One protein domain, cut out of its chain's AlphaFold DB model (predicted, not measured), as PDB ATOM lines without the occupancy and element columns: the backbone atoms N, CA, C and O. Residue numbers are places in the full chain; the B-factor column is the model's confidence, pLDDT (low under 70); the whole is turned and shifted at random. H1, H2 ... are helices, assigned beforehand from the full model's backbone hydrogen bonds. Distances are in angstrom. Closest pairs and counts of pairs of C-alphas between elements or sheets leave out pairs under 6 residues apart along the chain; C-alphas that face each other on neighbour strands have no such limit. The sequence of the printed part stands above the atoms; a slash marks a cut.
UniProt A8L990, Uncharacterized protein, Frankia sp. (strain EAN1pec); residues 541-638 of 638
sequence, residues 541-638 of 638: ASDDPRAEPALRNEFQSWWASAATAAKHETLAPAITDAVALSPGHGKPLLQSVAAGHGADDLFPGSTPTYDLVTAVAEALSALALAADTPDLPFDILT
ATOM      1  N   ALA A 541     140.305 133.187 126.309       75.31
ATOM      2  CA  ALA A 541     141.557 133.882 126.607       75.31
ATOM      3  C   ALA A 541     142.651 132.934 127.132       75.31
ATOM      4  O   ALA A 541     143.758 133.379 127.425       75.31
ATOM      5  N   SER A 542     142.340 131.642 127.263       70.69
ATOM      6  CA  SER A 542     143.247 130.625 127.783       70.69
ATOM      7  C   SER A 542     144.427 130.380 126.842       70.69
ATOM      8  O   SER A 542     144.266 130.247 125.629       70.69
ATOM      9  N   ASP A 543     145.619 130.237 127.424       66.75
ATOM     10  CA  ASP A 543     146.821 129.805 126.706       66.75
ATOM     11  C   ASP A 543     146.800 128.297 126.372       66.75
ATOM     12  O   ASP A 543     147.676 127.814 125.647       66.75
ATOM     13  N   ASP A 544     145.827 127.527 126.886       60.41
ATOM     14  CA  ASP A 544     145.669 126.111 126.543       60.41
ATOM     15  C   ASP A 544     145.111 125.965 125.113       60.41
ATOM     16  O   ASP A 544     143.946 126.296 124.863       60.41
ATOM     17  N   PRO A 545     145.874 125.384 124.164       56.09
ATOM     18  CA  PRO A 545     145.423 125.200 122.785       56.09
ATOM     19  C   PRO A 545     144.219 124.251 122.631       56.09
ATOM     20  O   PRO A 545     143.727 124.077 121.516       56.09
ATOM     21  N   ARG A 546     143.763 123.591 123.704       58.97
ATOM     22  CA  ARG A 546     142.583 122.711 123.718       58.97
ATOM     23  C   ARG A 546     141.293 123.436 124.107       58.97
ATOM     24  O   ARG A 546     140.222 122.941 123.761       58.97
ATOM     25  N   ALA A 547     141.388 124.563 124.813       67.31
ATOM     26  CA  ALA A 547     140.238 125.240 125.409       67.31
ATOM     27  C   ALA A 547     139.305 125.840 124.345       67.31
ATOM     28  O   ALA A 547     138.108 125.564 124.347       67.31
ATOM     29  N   GLU A 548     139.862 126.572 123.377       79.88
ATOM     30  CA  GLU A 548     139.077 127.181 122.297       79.88
ATOM     31  C   GLU A 548     138.334 126.131 121.441       79.88
ATOM     32  O   GLU A 548     137.115 126.266 121.294       79.88
ATOM     33  N   PRO A 549     138.973 125.045 120.948       75.62
ATOM     34  CA  PRO A 549     138.256 124.006 120.210       75.62
ATOM     35  C   PRO A 549     137.149 123.324 121.021       75.62
ATOM     36  O   PRO A 549     136.118 122.959 120.455       75.62
ATOM     37  N   ALA A 550     137.349 123.131 122.330       72.50
ATOM     38  CA  ALA A 550     136.338 122.545 123.207       72.50
ATOM     39  C   ALA A 550     135.112 123.461 123.324       72.50
ATOM     40  O   ALA A 550     133.997 123.011 123.056       72.50
ATOM     41  N   LEU A 551     135.334 124.749 123.604       78.12
ATOM     42  CA  LEU A 551     134.276 125.756 123.699       78.12
ATOM     43  C   LEU A 551     133.516 125.900 122.374       78.12
ATOM     44  O   LEU A 551     132.289 125.968 122.341       78.12
ATOM     45  N   ARG A 552     134.239 125.884 121.250       84.56
ATOM     46  CA  ARG A 552     133.627 125.915 119.921       84.56
ATOM     47  C   ARG A 552     132.685 124.731 119.705       84.56
ATOM     48  O   ARG A 552     131.563 124.929 119.240       84.56
ATOM     49  N   ASN A 553     133.140 123.517 120.013       81.88
ATOM     50  CA  ASN A 553     132.333 122.307 119.857       81.88
ATOM     51  C   ASN A 553     131.096 122.332 120.769       81.88
ATOM     52  O   ASN A 553     130.022 121.915 120.339       81.88
ATOM     53  N   GLU A 554     131.232 122.850 121.990       83.69
ATOM     54  CA  GLU A 554     130.134 123.006 122.950       83.69
ATOM     55  C   GLU A 554     129.025 123.913 122.393       83.69
ATOM     56  O   GLU A 554     127.895 123.459 122.209       83.69
ATOM     57  N   PHE A 555     129.349 125.143 121.978       86.25
ATOM     58  CA  PHE A 555     128.354 126.065 121.409       86.25
ATOM     59  C   PHE A 555     127.760 125.572 120.078       86.25
ATOM     60  O   PHE A 555     126.584 125.809 119.788       86.25
ATOM     61  N   GLN A 556     128.535 124.858 119.255       86.12
ATOM     62  CA  GLN A 556     127.999 124.210 118.054       86.12
ATOM     63  C   GLN A 556     126.982 123.117 118.403       86.12
ATOM     64  O   GLN A 556     125.936 123.032 117.755       86.12
ATOM     65  N   SER A 557     127.263 122.315 119.434       84.12
ATOM     66  CA  SER A 557     126.339 121.299 119.945       84.12
ATOM     67  C   SER A 557     125.049 121.935 120.463       84.12
ATOM     68  O   SER A 557     123.961 121.497 120.095       84.12
ATOM     69  N   TRP A 558     125.149 123.020 121.236       85.88
ATOM     70  CA  TRP A 558     123.985 123.759 121.735       85.88
ATOM     71  C   TRP A 558     123.097 124.271 120.605       85.88
ATOM     72  O   TRP A 558     121.879 124.077 120.617       85.88
ATOM     73  N   TRP A 559     123.704 124.867 119.578       86.62
ATOM     74  CA  TRP A 559     122.957 125.322 118.414       86.62
ATOM     75  C   TRP A 559     122.318 124.166 117.637       86.62
ATOM     76  O   TRP A 559     121.174 124.284 117.196       86.62
ATOM     77  N   ALA A 560     123.013 123.037 117.480       83.44
ATOM     78  CA  ALA A 560     122.456 121.857 116.827       83.44
ATOM     79  C   ALA A 560     121.227 121.314 117.579       83.44
ATOM     80  O   ALA A 560     120.212 120.999 116.943       83.44
ATOM     81  N   SER A 561     121.280 121.272 118.914       82.81
ATOM     82  CA  SER A 561     120.151 120.899 119.774       82.81
ATOM     83  C   SER A 561     118.974 121.864 119.609       82.81
ATOM     84  O   SER A 561     117.867 121.430 119.283       82.81
ATOM     85  N   ALA A 562     119.217 123.175 119.709       80.75
ATOM     86  CA  ALA A 562     118.188 124.201 119.541       80.75
ATOM     87  C   ALA A 562     117.545 124.177 118.150       80.75
ATOM     88  O   ALA A 562     116.323 124.223 118.013       80.75
ATOM     89  N   ALA A 563     118.356 124.058 117.097       80.25
ATOM     90  CA  ALA A 563     117.881 123.988 115.721       80.25
ATOM     91  C   ALA A 563     117.065 122.714 115.462       80.25
ATOM     92  O   ALA A 563     116.132 122.736 114.657       80.25
ATOM     93  N   THR A 564     117.397 121.608 116.131       80.56
ATOM     94  CA  THR A 564     116.620 120.364 116.072       80.56
ATOM     95  C   THR A 564     115.277 120.536 116.775       80.56
ATOM     96  O   THR A 564     114.242 120.284 116.156       80.56
ATOM     97  N   ALA A 565     115.266 121.058 118.006       76.06
ATOM     98  CA  ALA A 565     114.037 121.368 118.742       76.06
ATOM     99  C   ALA A 565     113.128 122.329 117.952       76.06
ATOM    100  O   ALA A 565     111.930 122.090 117.800       76.06
ATOM    101  N   ALA A 566     113.713 123.354 117.326       74.75
ATOM    102  CA  ALA A 566     112.985 124.325 116.518       74.75
ATOM    103  C   ALA A 566     112.332 123.738 115.255       74.75
ATOM    104  O   ALA A 566     111.315 124.255 114.788       74.75
ATOM    105  N   LYS A 567     112.871 122.638 114.714       71.38
ATOM    106  CA  LYS A 567     112.305 121.930 113.553       71.38
ATOM    107  C   LYS A 567     111.142 121.001 113.922       71.38
ATOM    108  O   LYS A 567     110.287 120.751 113.073       71.38
ATOM    109  N   HIS A 568     111.080 120.507 115.158       63.16
ATOM    110  CA  HIS A 568     110.073 119.549 115.625       63.16
ATOM    111  C   HIS A 568     108.772 120.228 116.108       63.16
ATOM    112  O   HIS A 568     108.355 120.015 117.237       63.16
ATOM    113  N   GLU A 569     108.125 121.042 115.259       61.06
ATOM    114  CA  GLU A 569     106.808 121.721 115.433       61.06
ATOM    115  C   GLU A 569     106.586 122.602 116.691       61.06
ATOM    116  O   GLU A 569     105.755 123.506 116.644       61.06
ATOM    117  N   THR A 570     107.333 122.413 117.780       67.19
ATOM    118  CA  THR A 570     107.122 123.016 119.107       67.19
ATOM    119  C   THR A 570     107.527 124.483 119.146       67.19
ATOM    120  O   THR A 570     106.767 125.299 119.656       67.19
ATOM    121  N   LEU A 571     108.667 124.845 118.545       72.88
ATOM    122  CA  LEU A 571     109.150 126.238 118.507       72.88
ATOM    123  C   LEU A 571     109.021 126.884 117.119       72.88
ATOM    124  O   LEU A 571     109.362 128.053 116.945       72.88
ATOM    125  N   ALA A 572     108.505 126.159 116.120       76.12
ATOM    126  CA  ALA A 572     108.373 126.655 114.749       76.12
ATOM    127  C   ALA A 572     107.608 127.997 114.631       76.12
ATOM    128  O   ALA A 572     108.039 128.844 113.841       76.12
ATOM    129  N   PRO A 573     106.531 128.253 115.407       82.31
ATOM    130  CA  PRO A 573     105.862 129.556 115.406       82.31
ATOM    131  C   PRO A 573     106.748 130.699 115.928       82.31
ATOM    132  O   PRO A 573     106.676 131.805 115.397       82.31
ATOM    133  N   ALA A 574     107.614 130.424 116.909       87.12
ATOM    134  CA  ALA A 574     108.447 131.419 117.588       87.12
ATOM    135  C   ALA A 574     109.655 131.881 116.754       87.12
ATOM    136  O   ALA A 574     110.168 132.975 116.965       87.12
ATOM    137  N   ILE A 575     110.096 131.096 115.762       87.81
ATOM    138  CA  ILE A 575     111.286 131.410 114.945       87.81
ATOM    139  C   ILE A 575     111.169 132.780 114.256       87.81
ATOM    140  O   ILE A 575     112.151 133.517 114.168       87.81
ATOM    141  N   THR A 576     109.983 133.139 113.754       87.38
ATOM    142  CA  THR A 576     109.802 134.421 113.044       87.38
ATOM    143  C   THR A 576     109.971 135.607 113.989       87.38
ATOM    144  O   THR A 576     110.629 136.587 113.632       87.38
ATOM    145  N   ASP A 577     109.429 135.495 115.200       90.00
ATOM    146  CA  ASP A 577     109.538 136.523 116.233       90.00
ATOM    147  C   ASP A 577     110.972 136.582 116.785       90.00
ATOM    148  O   ASP A 577     111.538 137.668 116.922       90.00
ATOM    149  N   ALA A 578     111.635 135.431 116.940       91.19
ATOM    150  CA  ALA A 578     113.044 135.344 117.321       91.19
ATOM    151  C   ALA A 578     113.968 136.068 116.321       91.19
ATOM    152  O   ALA A 578     114.877 136.790 116.720       91.19
ATOM    153  N   VAL A 579     113.721 135.959 115.006       91.62
ATOM    154  CA  VAL A 579     114.484 136.698 113.971       91.62
ATOM    155  C   VAL A 579     114.338 138.221 114.115       91.62
ATOM    156  O   VAL A 579     115.226 138.975 113.692       91.62
ATOM    157  N   ALA A 580     113.212 138.695 114.653       90.81
ATOM    158  CA  ALA A 580     112.981 140.114 114.906       90.81
ATOM    159  C   ALA A 580     113.673 140.593 116.191       90.81
ATOM    160  O   ALA A 580     114.176 141.716 116.200       90.81
ATOM    161  N   LEU A 581     113.721 139.742 117.221       89.38
ATOM    162  CA  LEU A 581     114.357 140.016 118.514       89.38
ATOM    163  C   LEU A 581     115.887 139.890 118.477       89.38
ATOM    164  O   LEU A 581     116.576 140.603 119.200       89.38
ATOM    165  N   SER A 582     116.429 139.001 117.642       89.75
ATOM    166  CA  SER A 582     117.863 138.699 117.634       89.75
ATOM    167  C   SER A 582     118.711 139.843 117.042       89.75
ATOM    168  O   SER A 582     118.388 140.344 115.950       89.75
ATOM    169  N   PRO A 583     119.811 140.239 117.716       87.25
ATOM    170  CA  PRO A 583     120.796 141.181 117.198       87.25
ATOM    171  C   PRO A 583     121.580 140.647 115.981       87.25
ATOM    172  O   PRO A 583     121.231 139.655 115.338       87.25
ATOM    173  N   GLY A 584     122.613 141.395 115.586       83.94
ATOM    174  CA  GLY A 584     123.283 141.244 114.294       83.94
ATOM    175  C   GLY A 584     123.937 139.884 114.028       83.94
ATOM    176  O   GLY A 584     123.938 139.464 112.870       83.94
ATOM    177  N   HIS A 585     124.472 139.199 115.043       87.25
ATOM    178  CA  HIS A 585     125.254 137.971 114.861       87.25
ATOM    179  C   HIS A 585     124.383 136.712 114.906       87.25
ATOM    180  O   HIS A 585     124.620 135.786 114.130       87.25
ATOM    181  N   GLY A 586     123.353 136.681 115.756       87.94
ATOM    182  CA  GLY A 586     122.428 135.550 115.891       87.94
ATOM    183  C   GLY A 586     121.335 135.508 114.823       87.94
ATOM    184  O   GLY A 586     120.843 134.438 114.451       87.94
ATOM    185  N   LYS A 587     120.980 136.651 114.231       91.12
ATOM    186  CA  LYS A 587     119.921 136.725 113.215       91.12
ATOM    187  C   LYS A 587     120.132 135.822 111.984       91.12
ATOM    188  O   LYS A 587     119.163 135.174 111.579       91.12
ATOM    189  N   PRO A 588     121.333 135.723 111.377       89.25
ATOM    190  CA  PRO A 588     121.588 134.798 110.269       89.25
ATOM    191  C   PRO A 588     121.335 133.328 110.628       89.25
ATOM    192  O   PRO A 588     120.847 132.572 109.785       89.25
ATOM    193  N   LEU A 589     121.614 132.928 111.875       87.81
ATOM    194  CA  LEU A 589     121.369 131.571 112.361       87.81
ATOM    195  C   LEU A 589     119.877 131.236 112.357       87.81
ATOM    196  O   LEU A 589     119.454 130.260 111.733       87.81
ATOM    197  N   LEU A 590     119.067 132.100 112.963       88.56
ATOM    198  CA  LEU A 590     117.614 131.929 113.012       88.56
ATOM    199  C   LEU A 590     116.974 132.004 111.617       88.56
ATOM    200  O   LEU A 590     116.070 131.230 111.306       88.56
ATOM    201  N   GLN A 591     117.476 132.876 110.734       89.12
ATOM    202  CA  GLN A 591     117.024 132.953 109.339       89.12
ATOM    203  C   GLN A 591     117.312 131.672 108.552       89.12
ATOM    204  O   GLN A 591     116.493 131.261 107.731       89.12
ATOM    205  N   SER A 592     118.453 131.028 108.804       85.19
ATOM    206  CA  SER A 592     118.808 129.756 108.173       85.19
ATOM    207  C   SER A 592     117.854 128.631 108.582       85.19
ATOM    208  O   SER A 592     117.376 127.875 107.731       85.19
ATOM    209  N   VAL A 593     117.495 128.576 109.869       83.56
ATOM    210  CA  VAL A 593     116.494 127.628 110.383       83.56
ATOM    211  C   VAL A 593     115.123 127.917 109.770       83.56
ATOM    212  O   VAL A 593     114.483 126.993 109.267       83.56
ATOM    213  N   ALA A 594     114.707 129.187 109.712       83.88
ATOM    214  CA  ALA A 594     113.456 129.600 109.067       83.88
ATOM    215  C   ALA A 594     113.399 129.229 107.570       83.88
ATOM    216  O   ALA A 594     112.330 128.933 107.039       83.88
ATOM    217  N   ALA A 595     114.549 129.227 106.888       81.69
ATOM    218  CA  ALA A 595     114.687 128.834 105.487       81.69
ATOM    219  C   ALA A 595     114.788 127.308 105.269       81.69
ATOM    220  O   ALA A 595     114.804 126.855 104.123       81.69
ATOM    221  N   GLY A 596     114.834 126.506 106.340       73.00
ATOM    222  CA  GLY A 596     114.903 125.045 106.273       73.00
ATOM    223  C   GLY A 596     116.303 124.477 106.016       73.00
ATOM    224  O   GLY A 596     116.426 123.314 105.627       73.00
ATOM    225  N   HIS A 597     117.362 125.262 106.226       71.56
ATOM    226  CA  HIS A 597     118.743 124.800 106.081       71.56
ATOM    227  C   HIS A 597     119.252 124.068 107.348       71.56
ATOM    228  O   HIS A 597     118.663 124.132 108.435       71.56
ATOM    229  N   GLY A 598     120.307 123.259 107.188       59.81
ATOM    230  CA  GLY A 598     120.988 122.556 108.285       59.81
ATOM    231  C   GLY A 598     121.897 123.487 109.096       59.81
ATOM    232  O   GLY A 598     122.291 124.540 108.605       59.81
ATOM    233  N   ALA A 599     122.223 123.098 110.333       55.44
ATOM    234  CA  ALA A 599     123.134 123.854 111.199       55.44
ATOM    235  C   ALA A 599     124.587 123.868 110.672       55.44
ATOM    236  O   ALA A 599     125.321 124.819 110.927       55.44
ATOM    237  N   ASP A 600     124.964 122.857 109.883       55.31
ATOM    238  CA  ASP A 600     126.354 122.565 109.504       55.31
ATOM    239  C   ASP A 600     126.980 123.558 108.502       55.31
ATOM    240  O   ASP A 600     128.202 123.623 108.383       55.31
ATOM    241  N   ASP A 601     126.173 124.366 107.801       56.03
ATOM    242  CA  ASP A 601     126.642 125.196 106.674       56.03
ATOM    243  C   ASP A 601     126.958 126.666 107.034       56.03
ATOM    244  O   ASP A 601     127.433 127.420 106.181       56.03
ATOM    245  N   LEU A 602     126.692 127.117 108.268       64.25
ATOM    246  CA  LEU A 602     126.708 128.557 108.603       64.25
ATOM    247  C   LEU A 602     128.038 129.076 109.152       64.25
ATOM    248  O   LEU A 602     128.360 130.248 108.949       64.25
ATOM    249  N   PHE A 603     128.833 128.221 109.800       68.06
ATOM    250  CA  PHE A 603     130.131 128.610 110.350       68.06
ATOM    251  C   PHE A 603     131.252 127.727 109.808       68.06
ATOM    252  O   PHE A 603     131.541 126.669 110.375       68.06
ATOM    253  N   PRO A 604     131.945 128.172 108.747       64.31
ATOM    254  CA  PRO A 604     133.189 127.548 108.325       64.31
ATOM    255  C   PRO A 604     134.165 127.429 109.505       64.31
ATOM    256  O   PRO A 604     134.199 128.294 110.382       64.31
ATOM    257  N   GLY A 605     135.040 126.419 109.490       66.81
ATOM    258  CA  GLY A 605     136.106 126.274 110.495       66.81
ATOM    259  C   GLY A 605     137.078 127.466 110.577       66.81
ATOM    260  O   GLY A 605     137.907 127.514 111.472       66.81
ATOM    261  N   SER A 606     136.982 128.431 109.657       74.69
ATOM    262  CA  SER A 606     137.742 129.684 109.662       74.69
ATOM    263  C   SER A 606     137.074 130.842 110.417       74.69
ATOM    264  O   SER A 606     137.685 131.902 110.519       74.69
ATOM    265  N   THR A 607     135.826 130.703 110.877       83.75
ATOM    266  CA  THR A 607     135.150 131.755 111.659       83.75
ATOM    267  C   THR A 607     135.783 131.850 113.049       83.75
ATOM    268  O   THR A 607     135.867 130.809 113.706       83.75
ATOM    269  N   PRO A 608     136.182 133.048 113.525       89.25
ATOM    270  CA  PRO A 608     136.657 133.234 114.893       89.25
ATOM    271  C   PRO A 608     135.649 132.689 115.907       89.25
ATOM    272  O   PRO A 608     134.448 132.911 115.772       89.25
ATOM    273  N   THR A 609     136.121 131.969 116.921       87.06
ATOM    274  CA  THR A 609     135.220 131.329 117.895       87.06
ATOM    275  C   THR A 609     134.462 132.338 118.738       87.06
ATOM    276  O   THR A 609     133.297 132.102 119.023       87.06
ATOM    277  N   TYR A 610     135.052 133.509 118.984       89.12
ATOM    278  CA  TYR A 610     134.356 134.670 119.538       89.12
ATOM    279  C   TYR A 610     133.051 134.992 118.781       89.12
ATOM    280  O   TYR A 610     131.980 135.027 119.375       89.12
ATOM    281  N   ASP A 611     133.114 135.133 117.452       91.19
ATOM    282  CA  ASP A 611     131.937 135.469 116.639       91.19
ATOM    283  C   ASP A 611     130.886 134.347 116.664       91.19
ATOM    284  O   ASP A 611     129.682 134.606 116.615       91.19
ATOM    285  N   LEU A 612     131.338 133.088 116.741       91.06
ATOM    286  CA  LEU A 612     130.463 131.921 116.830       91.06
ATOM    287  C   LEU A 612     129.716 131.876 118.166       91.06
ATOM    288  O   LEU A 612     128.496 131.718 118.155       91.06
ATOM    289  N   VAL A 613     130.411 132.032 119.299       90.94
ATOM    290  CA  VAL A 613     129.767 131.976 120.623       90.94
ATOM    291  C   VAL A 613     128.772 133.123 120.800       90.94
ATOM    292  O   VAL A 613     127.654 132.888 121.255       90.94
ATOM    293  N   THR A 614     129.112 134.331 120.329       93.88
ATOM    294  CA  THR A 614     128.199 135.483 120.306       93.88
ATOM    295  C   THR A 614     126.946 135.181 119.494       93.88
ATOM    296  O   THR A 614     125.833 135.358 119.983       93.88
ATOM    297  N   ALA A 615     127.107 134.697 118.260       92.81
ATOM    298  CA  ALA A 615     125.978 134.414 117.384       92.81
ATOM    299  C   ALA A 615     125.041 133.347 117.965       92.81
ATOM    300  O   ALA A 615     123.820 133.497 117.896       92.81
ATOM    301  N   VAL A 616     125.599 132.280 118.540       92.00
ATOM    302  CA  VAL A 616     124.809 131.207 119.153       92.00
ATOM    303  C   VAL A 616     124.060 131.723 120.383       92.00
ATOM    304  O   VAL A 616     122.855 131.497 120.471       92.00
ATOM    305  N   ALA A 617     124.714 132.464 121.281       93.19
ATOM    306  CA  ALA A 617     124.066 133.031 122.466       93.19
ATOM    307  C   ALA A 617     122.936 134.016 122.105       93.19
ATOM    308  O   ALA A 617     121.825 133.899 122.623       93.19
ATOM    309  N   GLU A 618     123.171 134.930 121.153       94.69
ATOM    310  CA  GLU A 618     122.145 135.858 120.648       94.69
ATOM    311  C   GLU A 618     120.940 135.119 120.041       94.69
ATOM    312  O   GLU A 618     119.793 135.553 120.188       94.69
ATOM    313  N   ALA A 619     121.189 134.028 119.311       92.31
ATOM    314  CA  ALA A 619     120.143 133.247 118.661       92.31
ATOM    315  C   ALA A 619     119.322 132.430 119.670       92.31
ATOM    316  O   ALA A 619     118.095 132.409 119.572       92.31
ATOM    317  N   LEU A 620     119.987 131.788 120.636       91.56
ATOM    318  CA  LEU A 620     119.345 131.027 121.710       91.56
ATOM    319  C   LEU A 620     118.475 131.926 122.586       91.56
ATOM    320  O   LEU A 620     117.305 131.617 122.792       91.56
ATOM    321  N   SER A 621     119.011 133.068 123.027       93.31
ATOM    322  CA  SER A 621     118.261 134.044 123.824       93.31
ATOM    323  C   SER A 621     117.021 134.545 123.086       93.31
ATOM    324  O   SER A 621     115.909 134.476 123.608       93.31
ATOM    325  N   ALA A 622     117.172 134.972 121.829       93.31
ATOM    326  CA  ALA A 622     116.038 135.449 121.044       93.31
ATOM    327  C   ALA A 622     114.973 134.364 120.817       93.31
ATOM    328  O   ALA A 622     113.784 134.678 120.776       93.31
ATOM    329  N   LEU A 623     115.382 133.099 120.672       90.75
ATOM    330  CA  LEU A 623     114.459 131.974 120.542       90.75
ATOM    331  C   LEU A 623     113.715 131.692 121.852       90.75
ATOM    332  O   LEU A 623     112.499 131.528 121.812       90.75
ATOM    333  N   ALA A 624     114.416 131.676 122.987       89.69
ATOM    334  CA  ALA A 624     113.818 131.459 124.305       89.69
ATOM    335  C   ALA A 624     112.788 132.547 124.644       89.69
ATOM    336  O   ALA A 624     111.658 132.230 125.014       89.69
ATOM    337  N   LEU A 625     113.140 133.818 124.410       90.38
ATOM    338  CA  LEU A 625     112.249 134.964 124.616       90.38
ATOM    339  C   LEU A 625     111.030 134.939 123.684       90.38
ATOM    340  O   LEU A 625     109.919 135.241 124.111       90.38
ATOM    341  N   ALA A 626     111.210 134.574 122.410       90.88
ATOM    342  CA  ALA A 626     110.102 134.482 121.459       90.88
ATOM    343  C   ALA A 626     109.145 133.322 121.765       90.88
ATOM    344  O   ALA A 626     107.951 133.412 121.480       90.88
ATOM    345  N   ALA A 627     109.677 132.219 122.292       86.69
ATOM    346  CA  ALA A 627     108.911 131.023 122.606       86.69
ATOM    347  C   ALA A 627     108.276 131.051 124.004       86.69
ATOM    348  O   ALA A 627     107.491 130.154 124.306       86.69
ATOM    349  N   ASP A 628     108.619 132.038 124.841       84.50
ATOM    350  CA  ASP A 628     108.217 132.109 126.253       84.50
ATOM    351  C   ASP A 628     108.511 130.786 126.988       84.50
ATOM    352  O   ASP A 628     107.682 130.231 127.705       84.50
ATOM    353  N   THR A 629     109.681 130.201 126.696       80.31
ATOM    354  CA  THR A 629     110.089 128.882 127.197       80.31
ATOM    355  C   THR A 629     111.293 129.047 128.126       80.31
ATOM    356  O   THR A 629     112.429 128.993 127.649       80.31
ATOM    357  N   PRO A 630     111.070 129.273 129.435       74.69
ATOM    358  CA  PRO A 630     112.148 129.536 130.389       74.69
ATOM    359  C   PRO A 630     113.086 128.337 130.570       74.69
ATOM    360  O   PRO A 630     114.259 128.536 130.859       74.69
ATOM    361  N   ASP A 631     112.598 127.119 130.326       80.00
ATOM    362  CA  ASP A 631     113.380 125.887 130.472       80.00
ATOM    363  C   ASP A 631     114.331 125.644 129.286       80.00
ATOM    364  O   ASP A 631     115.335 124.957 129.427       80.00
ATOM    365  N   LEU A 632     114.071 126.256 128.119       77.94
ATOM    366  CA  LEU A 632     114.815 125.976 126.884       77.94
ATOM    367  C   LEU A 632     116.327 126.241 127.013       77.94
ATOM    368  O   LEU A 632     117.102 125.400 126.558       77.94
ATOM    369  N   PRO A 633     116.795 127.368 127.591       79.25
ATOM    370  CA  PRO A 633     118.220 127.564 127.818       79.25
ATOM    371  C   PRO A 633     118.798 126.536 128.791       79.25
ATOM    372  O   PRO A 633     119.884 126.039 128.533       79.25
ATOM    373  N   PHE A 634     118.094 126.168 129.862       77.12
ATOM    374  CA  PHE A 634     118.598 125.190 130.831       77.12
ATOM    375  C   PHE A 634     118.700 123.792 130.213       77.12
ATOM    376  O   PHE A 634     119.774 123.208 130.242       77.12
ATOM    377  N   ASP A 635     117.674 123.328 129.500       74.94
ATOM    378  CA  ASP A 635     117.674 122.030 128.804       74.94
ATOM    379  C   ASP A 635     118.813 121.872 127.774       74.94
ATOM    380  O   ASP A 635     119.154 120.760 127.365       74.94
ATOM    381  N   ILE A 636     119.359 122.989 127.281       61.16
ATOM    382  CA  ILE A 636     120.425 123.016 126.272       61.16
ATOM    383  C   ILE A 636     121.803 123.251 126.906       61.16
ATOM    384  O   ILE A 636     122.801 122.747 126.382       61.16
ATOM    385  N   LEU A 637     121.868 124.043 127.980       62.09
ATOM    386  CA  LEU A 637     123.105 124.544 128.590       62.09
ATOM    387  C   LEU A 637     123.530 123.761 129.845       62.09
ATOM    388  O   LEU A 637     124.684 123.896 130.262       62.09
ATOM    389  N   THR A 638     122.636 122.966 130.439       55.28
ATOM    390  CA  THR A 638     122.879 122.107 131.616       55.28
ATOM    391  C   THR A 638     122.638 120.649 131.268       55.28
ATOM    392  O   THR A 638     123.437 119.808 131.740       55.28
TER     393      THR A 638
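AT A GLANCE: This is residues 541 to 638 of the 638 residues of an uncharacterized protein of Frankia sp. (strain EAN1pec) (UniProt A8L990). Two long helices, H1 and H4, lie side by side and run the same way; the short hairpin of H2 and H3 packs crosswise on H4, and short H5 folds back along H1 and H4 on the side away from H3. A long link, residues 595 to 608, leads from H3 back to where H4 begins, and residues 541 to 547 stick out. The printed part has 98 residues with five named helices, H1 to H5 in order, and no named strand: the class is all helix. It is compact, with a radius of gyration of the C-alphas of 13.2 A, and elongated, spanning 42 by 26 by 22 A.

HOW THE PARTS SIT: Start with H1, residues 547 to 567, and set beside it H4, residues 609 to 627: they touch, the same way at a shallow tilt of 28 degrees, and their closest C-alphas, of Arg 552 and Thr 609, are 6.0 A apart. Next comes H2, residues 574 to 581, close to H1 but not clearly touching, with Ala 566 and Ile 575 closest at 7.5 A between C-alphas. H2 touches residues 619 to 627 of H4 at a steep tilt of 61 degrees, the closest C-alphas being those of Ala 578 and Ala 622, 4.8 A apart. With H3, residues 587 to 594, H2 forms a hairpin at a shallow tilt of 18 degrees; look at the C-alphas of Val 579 and Lys 587, the closest, 5.5 A apart. H3 touches residues 615 to 619 of H4, closest at the C-alphas of Leu 590 and Ala 619, 6.3 A, and only just touches H1, with 3 pairs of C-alphas within 8 A. H4 is the hub, touching the four other helices. It forms a hairpin with H5, residues 631 to 637, opposite ways at 16 degrees, with the C-alphas of Ala 624 and Leu 632 closest at 6.1 A. H5 also touches residues 558 to 562 of H1, closest at the C-alphas of Trp 558 and Ile 636, 5.8 A. H5 is apart from H2 and H3. In H1, H2, H3, H4 and H5 every O i to N i+4 pair is within hydrogen-bond range.

IN THESE COORDINATES: Find C-alpha 547 at (140.238, 125.240, 125.409); from there H1 runs 30.5 A to C-alpha 567. H2 and H3 each measure 10.5 A. Find C-alpha 609 at (135.220, 131.329, 117.895), where H4 begins its 26.7 A. H5 ends at C-alpha 637, at (123.105, 124.544, 128.590), after 10.0 A.

THE WHOLE: The two C-alphas farthest apart, of Asp 543 and Pro 573, are 42.5 A apart. The printed part has no cut and ends at residue 638, the chain's last; its one long link joins H3 to H4. The model's pLDDT, mean 80.1 over the printed part, is under 70 at residues 543 to 547, 568 to 570, 598 to 605 and 636 to 638.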